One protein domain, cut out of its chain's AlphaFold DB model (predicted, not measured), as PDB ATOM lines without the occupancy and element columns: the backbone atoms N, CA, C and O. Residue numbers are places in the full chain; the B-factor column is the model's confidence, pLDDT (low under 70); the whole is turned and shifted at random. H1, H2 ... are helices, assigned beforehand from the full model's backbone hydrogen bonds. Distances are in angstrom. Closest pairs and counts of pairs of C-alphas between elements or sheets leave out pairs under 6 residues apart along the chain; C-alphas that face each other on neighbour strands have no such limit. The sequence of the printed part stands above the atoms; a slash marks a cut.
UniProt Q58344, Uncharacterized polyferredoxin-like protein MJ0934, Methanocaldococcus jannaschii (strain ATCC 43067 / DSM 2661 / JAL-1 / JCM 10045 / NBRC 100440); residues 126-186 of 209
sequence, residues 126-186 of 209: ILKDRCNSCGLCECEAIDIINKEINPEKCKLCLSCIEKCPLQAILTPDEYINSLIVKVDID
ATOM      1  N   ILE A 126     455.948 443.906 333.988       97.67
ATOM      2  CA  ILE A 126     455.254 443.798 332.706       97.67
ATOM      3  C   ILE A 126     455.386 445.130 331.966       97.67
ATOM      4  O   ILE A 126     454.887 446.163 332.416       97.67
ATOM      5  N   LEU A 127     456.043 445.103 330.813       96.10
ATOM      6  CA  LEU A 127     456.126 446.219 329.882       96.10
ATOM      7  C   LEU A 127     454.771 446.386 329.187       96.10
ATOM      8  O   LEU A 127     454.364 445.566 328.355       96.10
ATOM      9  N   LYS A 128     454.029 447.427 329.584       95.52
ATOM     10  CA  LYS A 128     452.630 447.633 329.172       95.52
ATOM     11  C   LYS A 128     452.471 447.831 327.661       95.52
ATOM     12  O   LYS A 128     451.424 447.465 327.131       95.52
ATOM     13  N   ASP A 129     453.493 448.367 327.001       94.01
ATOM     14  CA  ASP A 129     453.606 448.576 325.554       94.01
ATOM     15  C   ASP A 129     453.846 447.277 324.768       94.01
ATOM     16  O   ASP A 129     453.461 447.195 323.607       94.01
ATOM     17  N   ARG A 130     454.419 446.244 325.400       94.81
ATOM     18  CA  ARG A 130     454.717 444.955 324.747       94.81
ATOM     19  C   ARG A 130     453.704 443.861 325.057       94.81
ATOM     20  O   ARG A 130     453.492 442.965 324.248       94.81
ATOM     21  N   CYS A 131     453.091 443.885 326.238       97.68
ATOM     22  CA  CYS A 131     452.119 442.868 326.627       97.68
ATOM     23  C   CYS A 131     450.781 443.107 325.912       97.68
ATOM     24  O   CYS A 131     450.166 444.159 326.086       97.68
ATOM     25  N   ASN A 132     450.294 442.114 325.168       97.14
ATOM     26  CA  ASN A 132     448.989 442.143 324.494       97.14
ATOM     27  C   ASN A 132     447.871 441.427 325.281       97.14
ATOM     28  O   ASN A 132     446.820 441.136 324.719       97.14
ATOM     29  N   SER A 133     448.104 441.109 326.557       97.00
ATOM     30  CA  SER A 133     447.139 440.436 327.435       97.00
ATOM     31  C   SER A 133     446.670 439.048 326.950       97.00
ATOM     32  O   SER A 133     445.578 438.613 327.300       97.00
ATOM     33  N   CYS A 134     447.503 438.309 326.198       97.28
ATOM     34  CA  CYS A 134     447.154 436.982 325.660       97.28
ATOM     35  C   CYS A 134     446.925 435.876 326.707       97.28
ATOM     36  O   CYS A 134     446.361 434.838 326.379       97.28
ATOM     37  N   GLY A 135     447.396 436.057 327.946       96.22
ATOM     38  CA  GLY A 135     447.198 435.098 329.040       96.22
ATOM     39  C   GLY A 135     448.170 433.912 329.092       96.22
ATOM     40  O   GLY A 135     448.140 433.184 330.081       96.22
ATOM     41  N   LEU A 136     449.088 433.754 328.127       97.51
ATOM     42  CA  LEU A 136     450.059 432.639 328.088       97.51
ATOM     43  C   LEU A 136     450.948 432.527 329.338       97.51
ATOM     44  O   LEU A 136     451.482 431.463 329.624       97.51
ATOM     45  N   CYS A 137     451.103 433.606 330.111       97.18
ATOM     46  CA  CYS A 137     451.852 433.573 331.363       97.18
ATOM     47  C   CYS A 137     451.211 432.691 332.450       97.18
ATOM     48  O   CYS A 137     451.933 432.283 333.357       97.18
ATOM     49  N   GLU A 138     449.896 432.425 332.383       95.27
ATOM     50  CA  GLU A 138     449.160 431.482 333.251       95.27
ATOM     51  C   GLU A 138     449.534 431.578 334.744       95.27
ATOM     52  O   GLU A 138     449.873 430.587 335.393       95.27
ATOM     53  N   CYS A 139     449.532 432.792 335.300       97.71
ATOM     54  CA  CYS A 139     450.027 433.050 336.650       97.71
ATOM     55  C   CYS A 139     448.942 433.662 337.542       97.71
ATOM     56  O   CYS A 139     448.426 434.733 337.243       97.71
ATOM     57  N   GLU A 140     448.670 433.034 338.690       97.09
ATOM     58  CA  GLU A 140     447.687 433.500 339.689       97.09
ATOM     59  C   GLU A 140     448.005 434.875 340.304       97.09
ATOM     60  O   GLU A 140     447.138 435.523 340.900       97.09
ATOM     61  N   ALA A 141     449.264 435.306 340.199       98.16
ATOM     62  CA  ALA A 141     449.721 436.599 340.678       98.16
ATOM     63  C   ALA A 141     449.519 437.718 339.651       98.16
ATOM     64  O   ALA A 141     449.629 438.880 340.028       98.16
ATOM     65  N   ILE A 142     449.265 437.397 338.379       98.21
ATOM     66  CA  ILE A 142     449.186 438.385 337.303       98.21
ATOM     67  C   ILE A 142     447.725 438.744 337.040       98.21
ATOM     68  O   ILE A 142     446.924 437.899 336.645       98.21
ATOM     69  N   ASP A 143     447.402 440.024 337.194       97.65
ATOM     70  CA  ASP A 143     446.223 440.614 336.578       97.65
ATOM     71  C   ASP A 143     446.557 440.924 335.115       97.65
ATOM     72  O   ASP A 143     447.257 441.889 334.801       97.65
ATOM     73  N   ILE A 144     446.093 440.061 334.211       95.98
ATOM     74  CA  ILE A 144     446.422 440.153 332.786       95.98
ATOM     75  C   ILE A 144     445.758 441.351 332.094       95.98
ATOM     76  O   ILE A 144     446.288 441.854 331.100       95.98
ATOM     77  N   ILE A 145     444.624 441.827 332.617       95.11
ATOM     78  CA  ILE A 145     443.890 442.964 332.052       95.11
ATOM     79  C   ILE A 145     444.620 444.254 332.427       95.11
ATOM     80  O   ILE A 145     444.939 445.059 331.554       95.11
ATOM     81  N   ASN A 146     444.961 444.412 333.710       97.27
ATOM     82  CA  ASN A 146     445.663 445.599 334.205       97.27
ATOM     83  C   ASN A 146     447.183 445.553 333.974       97.27
ATOM     84  O   ASN A 146     447.861 446.580 334.089       97.27
ATOM     85  N   LYS A 147     447.715 444.390 333.570       97.56
ATOM     86  CA  LYS A 147     449.145 444.128 333.336       97.56
ATOM     87  C   LYS A 147     449.971 444.387 334.597       97.56
ATOM     88  O   LYS A 147     451.039 444.997 334.546       97.56
ATOM     89  N   GLU A 148     449.461 443.924 335.733       96.81
ATOM     90  CA  GLU A 148     450.055 444.130 337.053       96.81
ATOM     91  C   GLU A 148     450.295 442.798 337.757       96.81
ATOM     92  O   GLU A 148     449.563 441.829 337.560       96.81
ATOM     93  N   ILE A 149     451.347 442.740 338.573       97.88
ATOM     94  CA  ILE A 149     451.694 441.547 339.345       97.88
ATOM     95  C   ILE A 149     451.478 441.837 340.823       97.88
ATOM     96  O   ILE A 149     452.062 442.766 341.378       97.88
ATOM     97  N   ASN A 150     450.674 441.004 341.474       97.47
ATOM     98  CA  ASN A 150     450.475 441.042 342.910       97.47
ATOM     99  C   ASN A 150     451.736 440.511 343.629       97.47
ATOM    100  O   ASN A 150     452.048 439.318 343.512       97.47
ATOM    101  N   PRO A 151     452.449 441.355 344.401       95.75
ATOM    102  CA  PRO A 151     453.688 440.962 345.065       95.75
ATOM    103  C   PRO A 151     453.498 439.917 346.166       95.75
ATOM    104  O   PRO A 151     454.429 439.164 346.425       95.75
ATOM    105  N   GLU A 152     452.315 439.824 346.775       96.97
ATOM    106  CA  GLU A 152     452.024 438.847 347.834       96.97
ATOM    107  C   GLU A 152     451.749 437.445 347.272       96.97
ATOM    108  O   GLU A 152     451.975 436.440 347.941       96.97
ATOM    109  N   LYS A 153     451.270 437.357 346.023       97.73
ATOM    110  CA  LYS A 153     451.031 436.076 345.335       97.73
ATOM    111  C   LYS A 153     452.242 435.597 344.536       97.73
ATOM    112  O   LYS A 153     452.383 434.403 344.271       97.73
ATOM    113  N   CYS A 154     453.101 436.514 344.099       97.90
ATOM    114  CA  CYS A 154     454.240 436.182 343.257       97.90
ATOM    115  C   CYS A 154     455.318 435.434 344.052       97.90
ATOM    116  O   CYS A 154     455.930 435.977 344.964       97.90
ATOM    117  N   LYS A 155     455.615 434.198 343.639       96.81
ATOM    118  CA  LYS A 155     456.690 433.374 344.222       96.81
ATOM    119  C   LYS A 155     458.047 433.565 343.530       96.81
ATOM    120  O   LYS A 155     458.961 432.794 343.786       96.81
ATOM    121  N   LEU A 156     458.155 434.539 342.617       94.99
ATOM    122  CA  LEU A 156     459.342 434.799 341.788       94.99
ATOM    123  C   LEU A 156     459.894 433.529 341.096       94.99
ATOM    124  O   LEU A 156     461.097 433.333 341.001       94.99
ATOM    125  N   CYS A 157     459.013 432.655 340.595       96.71
ATOM    126  CA  CYS A 157     459.412 431.415 339.909       96.71
ATOM    127  C   CYS A 157     459.851 431.612 338.450       96.71
ATOM    128  O   CYS A 157     460.272 430.657 337.814       96.71
ATOM    129  N   LEU A 158     459.695 432.828 337.911       96.17
ATOM    130  CA  LEU A 158     460.080 433.253 336.556       96.17
ATOM    131  C   LEU A 158     459.372 432.552 335.379       96.17
ATOM    132  O   LEU A 158     459.535 432.983 334.244       96.17
ATOM    133  N   SER A 159     458.483 431.586 335.629       97.57
ATOM    134  CA  SER A 159     457.725 430.888 334.573       97.57
ATOM    135  C   SER A 159     456.934 431.827 333.647       97.57
ATOM    136  O   SER A 159     456.813 431.566 332.454       97.57
ATOM    137  N   CYS A 160     456.432 432.959 334.155       98.10
ATOM    138  CA  CYS A 160     455.737 433.944 333.321       98.10
ATOM    139  C   CYS A 160     456.643 434.581 332.252       98.10
ATOM    140  O   CYS A 160     456.145 434.934 331.187       98.10
ATOM    141  N   ILE A 161     457.945 434.712 332.525       97.65
ATOM    142  CA  ILE A 161     458.943 435.245 331.591       97.65
ATOM    143  C   ILE A 161     459.196 434.221 330.487       97.65
ATOM    144  O   ILE A 161     459.066 434.551 329.312       97.65
ATOM    145  N   GLU A 162     459.456 432.966 330.862       96.97
ATOM    146  CA  GLU A 162     459.697 431.859 329.922       96.97
ATOM    147  C   GLU A 162     458.521 431.641 328.964       96.97
ATOM    148  O   GLU A 162     458.711 431.402 327.773       96.97
ATOM    149  N   LYS A 163     457.289 431.763 329.471       97.20
ATOM    150  CA  LYS A 163     456.064 431.599 328.678       97.20
ATOM    151  C   LYS A 163     455.689 432.826 327.841       97.20
ATOM    152  O   LYS A 163     454.709 432.757 327.103       97.20
ATOM    153  N   CYS A 164     456.380 433.964 327.964       97.97
ATOM    154  CA  CYS A 164     456.002 435.196 327.269       97.97
ATOM    155  C   CYS A 164     456.712 435.317 325.905       97.97
ATOM    156  O   CYS A 164     457.848 435.796 325.856       97.97
ATOM    157  N   PRO A 165     456.050 435.004 324.769       96.42
ATOM    158  CA  PRO A 165     456.689 435.088 323.451       96.42
ATOM    159  C   PRO A 165     457.011 436.527 323.025       96.42
ATOM    160  O   PRO A 165     457.819 436.744 322.132       96.42
ATOM    161  N   LEU A 166     456.384 437.517 323.663       96.48
ATOM    162  CA  LEU A 166     456.557 438.937 323.352       96.48
ATOM    163  C   LEU A 166     457.711 439.586 324.122       96.48
ATOM    164  O   LEU A 166     457.930 440.786 323.971       96.48
ATOM    165  N   GLN A 167     458.391 438.835 325.003       94.07
ATOM    166  CA  GLN A 167     459.417 439.375 325.908       94.07
ATOM    167  C   GLN A 167     458.918 440.627 326.657       94.07
ATOM    168  O   GLN A 167     459.625 441.621 326.847       94.07
ATOM    169  N   ALA A 168     457.638 440.591 327.033       97.15
ATOM    170  CA  ALA A 168     456.947 441.691 327.686       97.15
ATOM    171  C   ALA A 168     457.069 441.639 329.211       97.15
ATOM    172  O   ALA A 168     456.617 442.559 329.882       97.15
ATOM    173  N   ILE A 169     457.634 440.568 329.766       97.97
ATOM    174  CA  ILE A 169     457.815 440.387 331.204       97.97
ATOM    175  C   ILE A 169     459.312 440.249 331.454       97.97
ATOM    176  O   ILE A 169     459.931 439.333 330.925       97.97
ATOM    177  N   LEU A 170     459.877 441.160 332.242       96.73
ATOM    178  CA  LEU A 170     461.300 441.179 332.581       96.73
ATOM    179  C   LEU A 170     461.500 440.812 334.046       96.73
ATOM    180  O   LEU A 170     460.672 441.162 334.895       96.73
ATOM    181  N   THR A 171     462.619 440.167 334.372       96.53
ATOM    182  CA  THR A 171     463.049 440.074 335.773       96.53
ATOM    183  C   THR A 171     463.243 441.485 336.356       96.53
ATOM    184  O   THR A 171     463.480 442.435 335.602       96.53
ATOM    185  N   PRO A 172     463.179 441.668 337.692       93.49
ATOM    186  CA  PRO A 172     463.505 442.957 338.300       93.49
ATOM    187  C   PRO A 172     464.842 443.536 337.826       93.49
ATOM    188  O   PRO A 172     464.934 444.731 337.567       93.49
ATOM    189  N   ASP A 173     465.870 442.693 337.701       91.99
ATOM    190  CA  ASP A 173     467.216 443.139 337.352       91.99
ATOM    191  C   ASP A 173     467.328 443.479 335.857       91.99
ATOM    192  O   ASP A 173     467.893 444.515 335.516       91.99
ATOM    193  N   GLU A 174     466.718 442.693 334.960       93.72
ATOM    194  CA  GLU A 174     466.618 443.042 333.532       93.72
ATOM    195  C   GLU A 174     465.839 444.339 333.311       93.72
ATOM    196  O   GLU A 174     466.259 445.175 332.514       93.72
ATOM    197  N   TYR A 175     464.735 444.540 334.039       94.67
ATOM    198  CA  TYR A 175     463.973 445.782 333.976       94.67
ATOM    199  C   TYR A 175     464.843 446.980 334.365       94.67
ATOM    200  O   TYR A 175     464.914 447.945 333.610       94.67
ATOM    201  N   ILE A 176     465.560 446.902 335.490       92.37
ATOM    202  CA  ILE A 176     466.460 447.976 335.937       92.37
ATOM    203  C   ILE A 176     467.574 448.223 334.912       92.37
ATOM    204  O   ILE A 176     467.856 449.375 334.586       92.37
ATOM    205  N   ASN A 177     468.182 447.164 334.372       91.07
ATOM    206  CA  ASN A 177     469.245 447.276 333.369       91.07
ATOM    207  C   ASN A 177     468.746 447.919 332.065       91.07
ATOM    208  O   ASN A 177     469.466 448.712 331.457       91.07
ATOM    209  N   SER A 178     467.496 447.645 331.674       90.59
ATOM    210  CA  SER A 178     466.868 448.238 330.486       90.59
ATOM    211  C   SER A 178     466.683 449.760 330.576       90.59
ATOM    212  O   SER A 178     466.454 450.405 329.555       90.59
ATOM    213  N   LEU A 179     466.815 450.346 331.773       88.86
ATOM    214  CA  LEU A 179     466.747 451.795 331.978       88.86
ATOM    215  C   LEU A 179     468.051 452.523 331.599       88.86
ATOM    216  O   LEU A 179     468.017 453.741 331.457       88.86
ATOM    217  N   ILE A 180     469.187 451.822 331.445       87.71
ATOM    218  CA  ILE A 180     470.474 452.449 331.066       87.71
ATOM    219  C   ILE A 180     470.610 452.547 329.556       87.71
ATOM    220  O   ILE A 180     470.879 453.614 329.010       87.71
ATOM    221  N   VAL A 181     470.507 451.395 328.899       87.58
ATOM    222  CA  VAL A 181     470.803 451.237 327.482       87.58
ATOM    223  C   VAL A 181     469.594 450.588 326.842       87.58
ATOM    224  O   VAL A 181     469.243 449.452 327.158       87.58
ATOM    225  N   LYS A 182     468.968 451.315 325.919       86.97
ATOM    226  CA  LYS A 182     467.916 450.803 325.049       86.97
ATOM    227  C   LYS A 182     468.439 450.826 323.622       86.97
ATOM    228  O   LYS A 182     468.826 451.880 323.124       86.97
ATOM    229  N   VAL A 183     468.442 449.666 322.978       87.93
ATOM    230  CA  VAL A 183     468.705 449.565 321.543       87.93
ATOM    231  C   VAL A 183     467.391 449.814 320.816       87.93
ATOM    232  O   VAL A 183     466.385 449.166 321.113       87.93
ATOM    233  N   ASP A 184     467.397 450.767 319.891       91.18
ATOM    234  CA  ASP A 184     466.312 450.923 318.931       91.18
ATOM    235  C   ASP A 184     466.496 449.896 317.811       91.18
ATOM    236  O   ASP A 184     467.429 449.993 317.015       91.18
ATOM    237  N   ILE A 185     465.634 448.880 317.798       87.79
ATOM    238  CA  ILE A 185     465.721 447.764 316.853       87.79
ATOM    239  C   ILE A 185     465.351 448.225 315.442       87.79
ATOM    240  O   ILE A 185     465.953 447.741 314.488       87.79
ATOM    241  N   ASP A 186     464.445 449.196 315.308       92.77
ATOM    242  CA  ASP A 186     464.006 449.698 314.002       92.77
ATOM    243  C   ASP A 186     465.118 450.499 313.304       92.77
ATOM    244  O   ASP A 186     465.206 450.516 312.077       92.77
TER     245      ASP A 186
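AT A GLANCE: This is residues 126 to 186 of the 209 residues of the protein "Uncharacterized polyferredoxin-like protein MJ0934" of Methanocaldococcus jannaschii (strain ATCC 43067 / DSM 2661 / JAL-1 / JCM 10045 / NBRC 100440) (UniProt Q58344). This domain has little regular structure: a body of winding loops holds the short helix H1, the short helix H2 is at one end of this body, and beyond H2 residues 179 to 186 stick out as a tail. The printed part has 61 residues with two named helices, H1 then H2, and no named strand. The class is all helix, though the named elements hold only 10 of the 61 residues. The whole is compact, with a radius of gyration of the C-alphas of 11.8 A, and only just elongated, spanning 33 by 22 by 19 A.

IN THESE COORDINATES: H2, the longest helix, covers residues 172 to 177 and measures 8.7 A from C-alpha 172 at (463.505, 442.957, 338.300) to C-alpha 177 at (469.245, 447.276, 333.369). H1, residues 159 to 162, begins with C-alpha 159 at (457.725, 430.888, 334.573) and measures 5.1 A.

HOW THE PARTS SIT: H2 and H1 are apart, joined by a short link of 9 residues. In H2 every O i to N i+4 pair is within hydrogen-bond range; H1 is too short for such a pair, and its one O i to N i+3 pair is within range. Residues 142 to 143 pair antiparallel with residues 148 to 149.

THE WHOLE: The C-alphas of Glu 152 and Asp 186, the two farthest apart, are 37.5 A apart. Residues 179 to 186 stand free; without them the body spans 26 by 23 by 18 A. The printed part has no cut, and no printed residue is under 70 in pLDDT.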